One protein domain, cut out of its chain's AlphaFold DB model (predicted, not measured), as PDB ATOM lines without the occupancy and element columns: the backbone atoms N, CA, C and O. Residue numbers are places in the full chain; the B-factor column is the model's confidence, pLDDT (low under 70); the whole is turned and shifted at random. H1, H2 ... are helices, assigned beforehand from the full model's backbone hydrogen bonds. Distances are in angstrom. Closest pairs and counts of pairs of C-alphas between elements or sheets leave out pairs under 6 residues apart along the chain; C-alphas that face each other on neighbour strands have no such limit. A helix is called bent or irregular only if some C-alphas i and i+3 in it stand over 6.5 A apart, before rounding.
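What this domain is: This is residues 11 to 34 and 48 to 80 of the 92 residues of an uncharacterized protein of Protopolystoma xenopodis (UniProt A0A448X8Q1). The model shows an open arrangement of three helices with no helix touching another: H2 and H3 follow each other end to end and make a wide corner at Cys 66, while H1 lies off by itself. From the end of H1 the stretch of residues 27 to 34 folds back into the space between H1 and the corner of H2 and H3, and the first part of H2, residues 49 to 58, sticks out as a free arm. The printed part has 57 residues with three named helices, H1, H2 and H3 along the chain, and no named strand; its class is all helix. It is only just loose, close to extended, with a radius of gyration of the C-alphas of 15.1 A, and its outline is flat, with spans of 43 by 31 by 15 A.

Where its parts are: The printed part begins at Ser 11, with its C-alpha at (-16.420, 14.155, 85.459). H1 holds residues 15 to 26 and is 16.7 A long from first to last C-alpha; C-alpha 15 is at (-14.272, 9.463, 89.838). Residues 27 to 34 follow it up to the cut. H2, the longest helix, holds residues 49 to 65 and is 24.4 A long, from C-alpha 49 at (-29.436, 38.183, 90.173). H3 holds residues 67 to 79 and is 18.0 A long, ending with C-alpha 79 at (-1.423, 23.175, 114.714).

How they stand to each other: H1 is apart from H2, with no C-alpha of the one within 8 A of the other. H1 and H3 are apart by the same measure. H2 and H3 meet only through their link, a tight one of 1 residue, Cys 66. In H1, H2 and H3 every pair of O i and N i+4 is within hydrogen-bond range, and no helix is bent.

The domain as a whole: The C-alphas of Ser 26 and Asp 48 are the two farthest apart, 43.7 A. Residues 11 to 16 stand free, and so do residues 48 to 58, of which 49 to 58 belong to H2; without these stretches the body has 40 residues and spans 31 by 25 by 9 A. Residues 35 to 47 are not printed, and C-alphas 34 and 48 are 24.6 A apart across this cut, which lies in the link from H1 to H2. The mean pLDDT of the printed part is 82.2, with residues 11 to 13 and residue 80 under 70.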
ATOM      1  N   SER A  11     -17.767  14.744  85.438       53.62
ATOM      2  CA  SER A  11     -16.420  14.155  85.459       53.62
ATOM      3  C   SER A  11     -15.582  14.622  86.651       53.62
ATOM      4  O   SER A  11     -14.812  13.834  87.205       53.62
ATOM      5  N   THR A  12     -15.731  15.886  87.063       57.59
ATOM      6  CA  THR A  12     -14.968  16.472  88.177       57.59
ATOM      7  C   THR A  12     -15.565  16.122  89.536       57.59
ATOM      8  O   THR A  12     -14.865  16.186  90.544       57.59
ATOM      9  N   LEU A  13     -16.835  15.709  89.587       61.84
ATOM     10  CA  LEU A  13     -17.556  15.543  90.846       61.84
ATOM     11  C   LEU A  13     -17.466  14.129  91.444       61.84
ATOM     12  O   LEU A  13     -17.697  13.995  92.645       61.84
ATOM     13  N   GLY A  14     -17.109  13.102  90.661       70.06
ATOM     14  CA  GLY A  14     -17.132  11.699  91.106       70.06
ATOM     15  C   GLY A  14     -15.774  10.993  91.075       70.06
ATOM     16  O   GLY A  14     -15.047  10.952  92.063       70.06
ATOM     17  N   ARG A  15     -15.407  10.409  89.929       75.88
ATOM     18  CA  ARG A  15     -14.272   9.463  89.838       75.88
ATOM     19  C   ARG A  15     -12.896  10.065  90.105       75.88
ATOM     20  O   ARG A  15     -12.010   9.345  90.556       75.88
ATOM     21  N   VAL A  16     -12.693  11.338  89.776       80.25
ATOM     22  CA  VAL A  16     -11.421  12.026  90.044       80.25
ATOM     23  C   VAL A  16     -11.266  12.252  91.546       80.25
ATOM     24  O   VAL A  16     -10.221  11.945  92.109       80.25
ATOM     25  N   VAL A  17     -12.339  12.678  92.212       80.88
ATOM     26  CA  VAL A  17     -12.340  12.930  93.656       80.88
ATOM     27  C   VAL A  17     -12.149  11.646  94.455       80.88
ATOM     28  O   VAL A  17     -11.378  11.654  95.408       80.88
ATOM     29  N   GLU A  18     -12.779  10.538  94.054       81.44
ATOM     30  CA  GLU A  18     -12.566   9.252  94.731       81.44
ATOM     31  C   GLU A  18     -11.115   8.772  94.619       81.44
ATOM     32  O   GLU A  18     -10.553   8.278  95.594       81.44
ATOM     33  N   ARG A  19     -10.466   8.981  93.465       83.44
ATOM     34  CA  ARG A  19      -9.041   8.663  93.299       83.44
ATOM     35  C   ARG A  19      -8.150   9.541  94.168       83.44
ATOM     36  O   ARG A  19      -7.265   9.016  94.835       83.44
ATOM     37  N   CYS A  20      -8.393  10.852  94.194       82.81
ATOM     38  CA  CYS A  20      -7.658  11.765  95.067       82.81
ATOM     39  C   CYS A  20      -7.840  11.388  96.541       82.81
ATOM     40  O   CYS A  20      -6.860  11.317  97.271       82.81
ATOM     41  N   ARG A  21      -9.070  11.068  96.967       83.62
ATOM     42  CA  ARG A  21      -9.350  10.617  98.334       83.62
ATOM     43  C   ARG A  21      -8.607   9.326  98.664       83.62
ATOM     44  O   ARG A  21      -8.003   9.250  99.728       83.62
ATOM     45  N   ALA A  22      -8.637   8.336  97.772       84.94
ATOM     46  CA  ALA A  22      -7.921   7.079  97.970       84.94
ATOM     47  C   ALA A  22      -6.411   7.318  98.112       84.94
ATOM     48  O   ALA A  22      -5.789   6.777  99.020       84.94
ATOM     49  N   TRP A  23      -5.844   8.196  97.283       85.94
ATOM     50  CA  TRP A  23      -4.427   8.542  97.345       85.94
ATOM     51  C   TRP A  23      -4.049   9.292  98.631       85.94
ATOM     52  O   TRP A  23      -3.101   8.901  99.306       85.94
ATOM     53  N   CYS A  24      -4.825  10.306  99.033       83.00
ATOM     54  CA  CYS A  24      -4.640  10.994 100.315       83.00
ATOM     55  C   CYS A  24      -4.763  10.024 101.499       83.00
ATOM     56  O   CYS A  24      -3.957  10.082 102.424       83.00
ATOM     57  N   SER A  25      -5.719   9.088 101.443       83.88
ATOM     58  CA  SER A  25      -5.885   8.052 102.466       83.88
ATOM     59  C   SER A  25      -4.671   7.129 102.551       83.88
ATOM     60  O   SER A  25      -4.309   6.731 103.654       83.88
ATOM     61  N   SER A  26      -4.032   6.795 101.425       84.56
ATOM     62  CA  SER A  26      -2.801   5.994 101.415       84.56
ATOM     63  C   SER A  26      -1.610   6.726 102.038       84.56
ATOM     64  O   SER A  26      -0.711   6.081 102.564       84.56
ATOM     65  N   LEU A  27      -1.606   8.059 101.994       83.81
ATOM     66  CA  LEU A  27      -0.568   8.903 102.588       83.81
ATOM     67  C   LEU A  27      -0.875   9.307 104.041       83.81
ATOM     68  O   LEU A  27      -0.066   9.991 104.658       83.81
ATOM     69  N   GLY A  28      -2.034   8.917 104.585       79.88
ATOM     70  CA  GLY A  28      -2.476   9.333 105.922       79.88
ATOM     71  C   GLY A  28      -2.867  10.813 106.021       79.88
ATOM     72  O   GLY A  28      -2.968  11.343 107.123       79.88
ATOM     73  N   ILE A  29      -3.098  11.486 104.888       81.06
ATOM     74  CA  ILE A  29      -3.395  12.921 104.833       81.06
ATOM     75  C   ILE A  29      -4.918  13.133 104.880       81.06
ATOM     76  O   ILE A  29      -5.645  12.529 104.079       81.06
ATOM     77  N   PRO A  30      -5.437  14.009 105.762       80.12
ATOM     78  CA  PRO A  30      -6.868  14.280 105.837       80.12
ATOM     79  C   PRO A  30      -7.365  15.032 104.587       80.12
ATOM     80  O   PRO A  30      -6.898  16.118 104.257       80.12
ATOM     81  N   PHE A  31      -8.349  14.456 103.883       81.00
ATOM     82  CA  PHE A  31      -8.940  15.031 102.666       81.00
ATOM     83  C   PHE A  31     -10.284  15.715 102.958       81.00
ATOM     84  O   PHE A  31     -11.268  15.058 103.313       81.00
ATOM     85  N   PHE A  32     -10.365  17.031 102.735       82.31
ATOM     86  CA  PHE A  32     -11.591  17.813 102.903       82.31
ATOM     87  C   PHE A  32     -12.124  18.305 101.555       82.31
ATOM     88  O   PHE A  32     -11.423  18.969 100.799       82.31
ATOM     89  N   ARG A  33     -13.401  18.018 101.270       81.50
ATOM     90  CA  ARG A  33     -14.127  18.574 100.119       81.50
ATOM     91  C   ARG A  33     -15.394  19.277 100.581       81.50
ATOM     92  O   ARG A  33     -16.246  18.657 101.226       81.50
ATOM     93  N   PHE A  34     -15.524  20.542 100.207       80.19
ATOM     94  CA  PHE A  34     -16.737  21.329 100.374       80.19
ATOM     95  C   PHE A  34     -17.384  21.472  99.002       80.19
ATOM     96  O   PHE A  34     -16.760  21.956  98.063       80.19
ATOM     97  N   ASP A  48     -29.148  36.478  85.862       82.75
ATOM     98  CA  ASP A  48     -30.279  36.653  86.776       82.75
ATOM     99  C   ASP A  48     -29.808  36.712  88.235       82.75
ATOM    100  O   ASP A  48     -29.465  35.702  88.860       82.75
ATOM    101  N   ASN A  49     -29.841  37.918  88.797       84.19
ATOM    102  CA  ASN A  49     -29.436  38.183  90.173       84.19
ATOM    103  C   ASN A  49     -30.253  37.395  91.207       84.19
ATOM    104  O   ASN A  49     -29.723  37.066  92.266       84.19
ATOM    105  N   ARG A  50     -31.532  37.088  90.941       85.00
ATOM    106  CA  ARG A  50     -32.376  36.352  91.902       85.00
ATOM    107  C   ARG A  50     -31.884  34.923  92.077       85.00
ATOM    108  O   ARG A  50     -31.809  34.428  93.199       85.00
ATOM    109  N   LEU A  51     -31.518  34.290  90.969       82.31
ATOM    110  CA  LEU A  51     -30.999  32.932  90.953       82.31
ATOM    111  C   LEU A  51     -29.599  32.863  91.574       82.31
ATOM    112  O   LEU A  51     -29.313  31.960  92.358       82.31
ATOM    113  N   LEU A  52     -28.758  33.866  91.307       83.75
ATOM    114  CA  LEU A  52     -27.444  33.976  91.937       83.75
ATOM    115  C   LEU A  52     -27.548  34.132  93.463       83.75
ATOM    116  O   LEU A  52     -26.860  33.426  94.198       83.75
ATOM    117  N   LEU A  53     -28.430  35.011  93.945       87.69
ATOM    118  CA  LEU A  53     -28.655  35.203  95.381       87.69
ATOM    119  C   LEU A  53     -29.137  33.918  96.059       87.69
ATOM    120  O   LEU A  53     -28.648  33.579  97.135       87.69
ATOM    121  N   GLN A  54     -30.037  33.176  95.412       86.38
ATOM    122  CA  GLN A  54     -30.494  31.879  95.908       86.38
ATOM    123  C   GLN A  54     -29.328  30.886  96.047       86.38
ATOM    124  O   GLN A  54     -29.188  30.237  97.081       86.38
ATOM    125  N   MET A  55     -28.443  30.809  95.051       84.25
ATOM    126  CA  MET A  55     -27.264  29.939  95.105       84.25
ATOM    127  C   MET A  55     -26.259  30.335  96.188       84.25
ATOM    128  O   MET A  55     -25.670  29.470  96.846       84.25
ATOM    129  N   MET A  56     -26.045  31.638  96.373       86.50
ATOM    130  CA  MET A  56     -25.185  32.150  97.438       86.50
ATOM    131  C   MET A  56     -25.748  31.769  98.806       86.50
ATOM    132  O   MET A  56     -25.009  31.254  99.643       86.50
ATOM    133  N   TRP A  57     -27.059  31.930  98.995       88.50
ATOM    134  CA  TRP A  57     -27.735  31.551 100.231       88.50
ATOM    135  C   TRP A  57     -27.663  30.043 100.507       88.50
ATOM    136  O   TRP A  57     -27.341  29.631 101.618       88.50
ATOM    137  N   GLU A  58     -27.897  29.201  99.497       87.00
ATOM    138  CA  GLU A  58     -27.746  27.742  99.617       87.00
ATOM    139  C   GLU A  58     -26.314  27.349 100.007       87.00
ATOM    140  O   GLU A  58     -26.101  26.465 100.844       87.00
ATOM    141  N   THR A  59     -25.323  28.049  99.453       87.06
ATOM    142  CA  THR A  59     -23.912  27.848  99.794       87.06
ATOM    143  C   THR A  59     -23.618  28.259 101.236       87.06
ATOM    144  O   THR A  59     -22.967  27.511 101.964       87.06
ATOM    145  N   GLU A  60     -24.119  29.410 101.678       88.50
ATOM    146  CA  GLU A  60     -23.959  29.896 103.051       88.50
ATOM    147  C   GLU A  60     -24.620  28.950 104.063       88.50
ATOM    148  O   GLU A  60     -23.990  28.534 105.040       88.50
ATOM    149  N   ALA A  61     -25.844  28.497 103.785       89.25
ATOM    150  CA  ALA A  61     -26.542  27.511 104.603       89.25
ATOM    151  C   ALA A  61     -25.768  26.181 104.696       89.25
ATOM    152  O   ALA A  61     -25.687  25.580 105.774       89.25
ATOM    153  N   TYR A  62     -25.158  25.725 103.598       88.44
ATOM    154  CA  TYR A  62     -24.290  24.545 103.591       88.44
ATOM    155  C   TYR A  62     -23.017  24.750 104.429       88.44
ATOM    156  O   TYR A  62     -22.619  23.858 105.185       88.44
ATOM    157  N   LEU A  63     -22.385  25.923 104.335       86.44
ATOM    158  CA  LEU A  63     -21.202  26.260 105.132       86.44
ATOM    159  C   LEU A  63     -21.525  26.286 106.628       86.44
ATOM    160  O   LEU A  63     -20.770  25.720 107.419       86.44
ATOM    161  N   HIS A  64     -22.678  26.835 107.016       88.06
ATOM    162  CA  HIS A  64     -23.141  26.819 108.405       88.06
ATOM    163  C   HIS A  64     -23.340  25.404 108.963       88.06
ATOM    164  O   HIS A  64     -23.014  25.149 110.128       88.06
ATOM    165  N   GLN A  65     -23.832  24.471 108.142       87.25
ATOM    166  CA  GLN A  65     -23.940  23.054 108.509       87.25
ATOM    167  C   GLN A  65     -22.567  22.373 108.583       87.25
ATOM    168  O   GLN A  65     -22.344  21.499 109.416       87.25
ATOM    169  N   CYS A  66     -21.624  22.780 107.733       86.94
ATOM    170  CA  CYS A  66     -20.270  22.230 107.689       86.94
ATOM    171  C   CYS A  66     -19.271  22.944 108.612       86.94
ATOM    172  O   CYS A  66     -18.083  22.613 108.559       86.94
ATOM    173  N   ARG A  67     -19.709  23.879 109.466       86.88
ATOM    174  CA  ARG A  67     -18.820  24.682 110.322       86.88
ATOM    175  C   ARG A  67     -17.856  23.830 111.147       86.88
ATOM    176  O   ARG A  67     -16.678  24.147 111.216       86.88
ATOM    177  N   ASP A  68     -18.298  22.680 111.659       87.25
ATOM    178  CA  ASP A  68     -17.460  21.791 112.474       87.25
ATOM    179  C   ASP A  68     -16.343  21.125 111.650       87.25
ATOM    180  O   ASP A  68     -15.291  20.748 112.165       87.25
ATOM    181  N   ARG A  69     -16.558  20.949 110.340       85.81
ATOM    182  CA  ARG A  69     -15.531  20.457 109.407       85.81
ATOM    183  C   ARG A  69     -14.535  21.562 109.063       85.81
ATOM    184  O   ARG A  69     -13.350  21.276 108.957       85.81
ATOM    185  N   ILE A  70     -15.010  22.799 108.922       87.12
ATOM    186  CA  ILE A  70     -14.163  23.975 108.682       87.12
ATOM    187  C   ILE A  70     -13.299  24.261 109.914       87.12
ATOM    188  O   ILE A  70     -12.102  24.462 109.773       87.12
ATOM    189  N   HIS A  71     -13.868  24.183 111.118       87.00
ATOM    190  CA  HIS A  71     -13.123  24.322 112.369       87.00
ATOM    191  C   HIS A  71     -12.052  23.237 112.527       87.00
ATOM    192  O   HIS A  71     -10.939  23.557 112.917       87.00
ATOM    193  N   ARG A  72     -12.348  21.979 112.167       85.50
ATOM    194  CA  ARG A  72     -11.337  20.905 112.140       85.50
ATOM    195  C   ARG A  72     -10.219  21.163 111.134       85.50
ATOM    196  O   ARG A  72      -9.068  20.867 111.415       85.50
ATOM    197  N   LEU A  73     -10.542  21.702 109.960       86.38
ATOM    198  CA  LEU A  73      -9.518  22.106 108.998       86.38
ATOM    199  C   LEU A  73      -8.672  23.264 109.547       86.38
ATOM    200  O   LEU A  73      -7.455  23.231 109.438       86.38
ATOM    201  N   ALA A  74      -9.306  24.264 110.161       86.50
ATOM    202  CA  ALA A  74      -8.613  25.398 110.757       86.50
ATOM    203  C   ALA A  74      -7.704  24.972 111.917       86.50
ATOM    204  O   ALA A  74      -6.583  25.453 111.993       86.50
ATOM    205  N   SER A  75      -8.142  24.042 112.774       85.94
ATOM    206  CA  SER A  75      -7.298  23.514 113.851       85.94
ATOM    207  C   SER A  75      -6.086  22.769 113.300       85.94
ATOM    208  O   SER A  75      -4.988  23.005 113.772       85.94
ATOM    209  N   LEU A  76      -6.263  21.946 112.257       84.94
ATOM    210  CA  LEU A  76      -5.140  21.275 111.595       84.94
ATOM    211  C   LEU A  76      -4.136  22.289 111.027       84.94
ATOM    212  O   LEU A  76      -2.949  22.170 111.282       84.94
ATOM    213  N   LEU A  77      -4.611  23.327 110.331       83.81
ATOM    214  CA  LEU A  77      -3.746  24.355 109.738       83.81
ATOM    215  C   LEU A  77      -3.024  25.232 110.771       83.81
ATOM    216  O   LEU A  77      -1.944  25.742 110.482       83.81
ATOM    217  N   VAL A  78      -3.636  25.463 111.934       85.31
ATOM    218  CA  VAL A  78      -3.035  26.241 113.027       85.31
ATOM    219  C   VAL A  78      -2.029  25.394 113.809       85.31
ATOM    220  O   VAL A  78      -0.959  25.901 114.139       85.31
ATOM    221  N   ASP A  79      -2.331  24.115 114.045       71.81
ATOM    222  CA  ASP A  79      -1.423  23.175 114.714       71.81
ATOM    223  C   ASP A  79      -0.214  22.804 113.823       71.81
ATOM    224  O   ASP A  79       0.885  22.614 114.339       71.81
ATOM    225  N   ASP A  80      -0.361  22.803 112.490       59.88
ATOM    226  CA  ASP A  80       0.736  22.620 111.513       59.88
ATOM    227  C   ASP A  80       1.804  23.740 111.556       59.88
ATOM    228  O   ASP A  80       2.847  23.640 110.903       59.88
TER     229      ASP A  80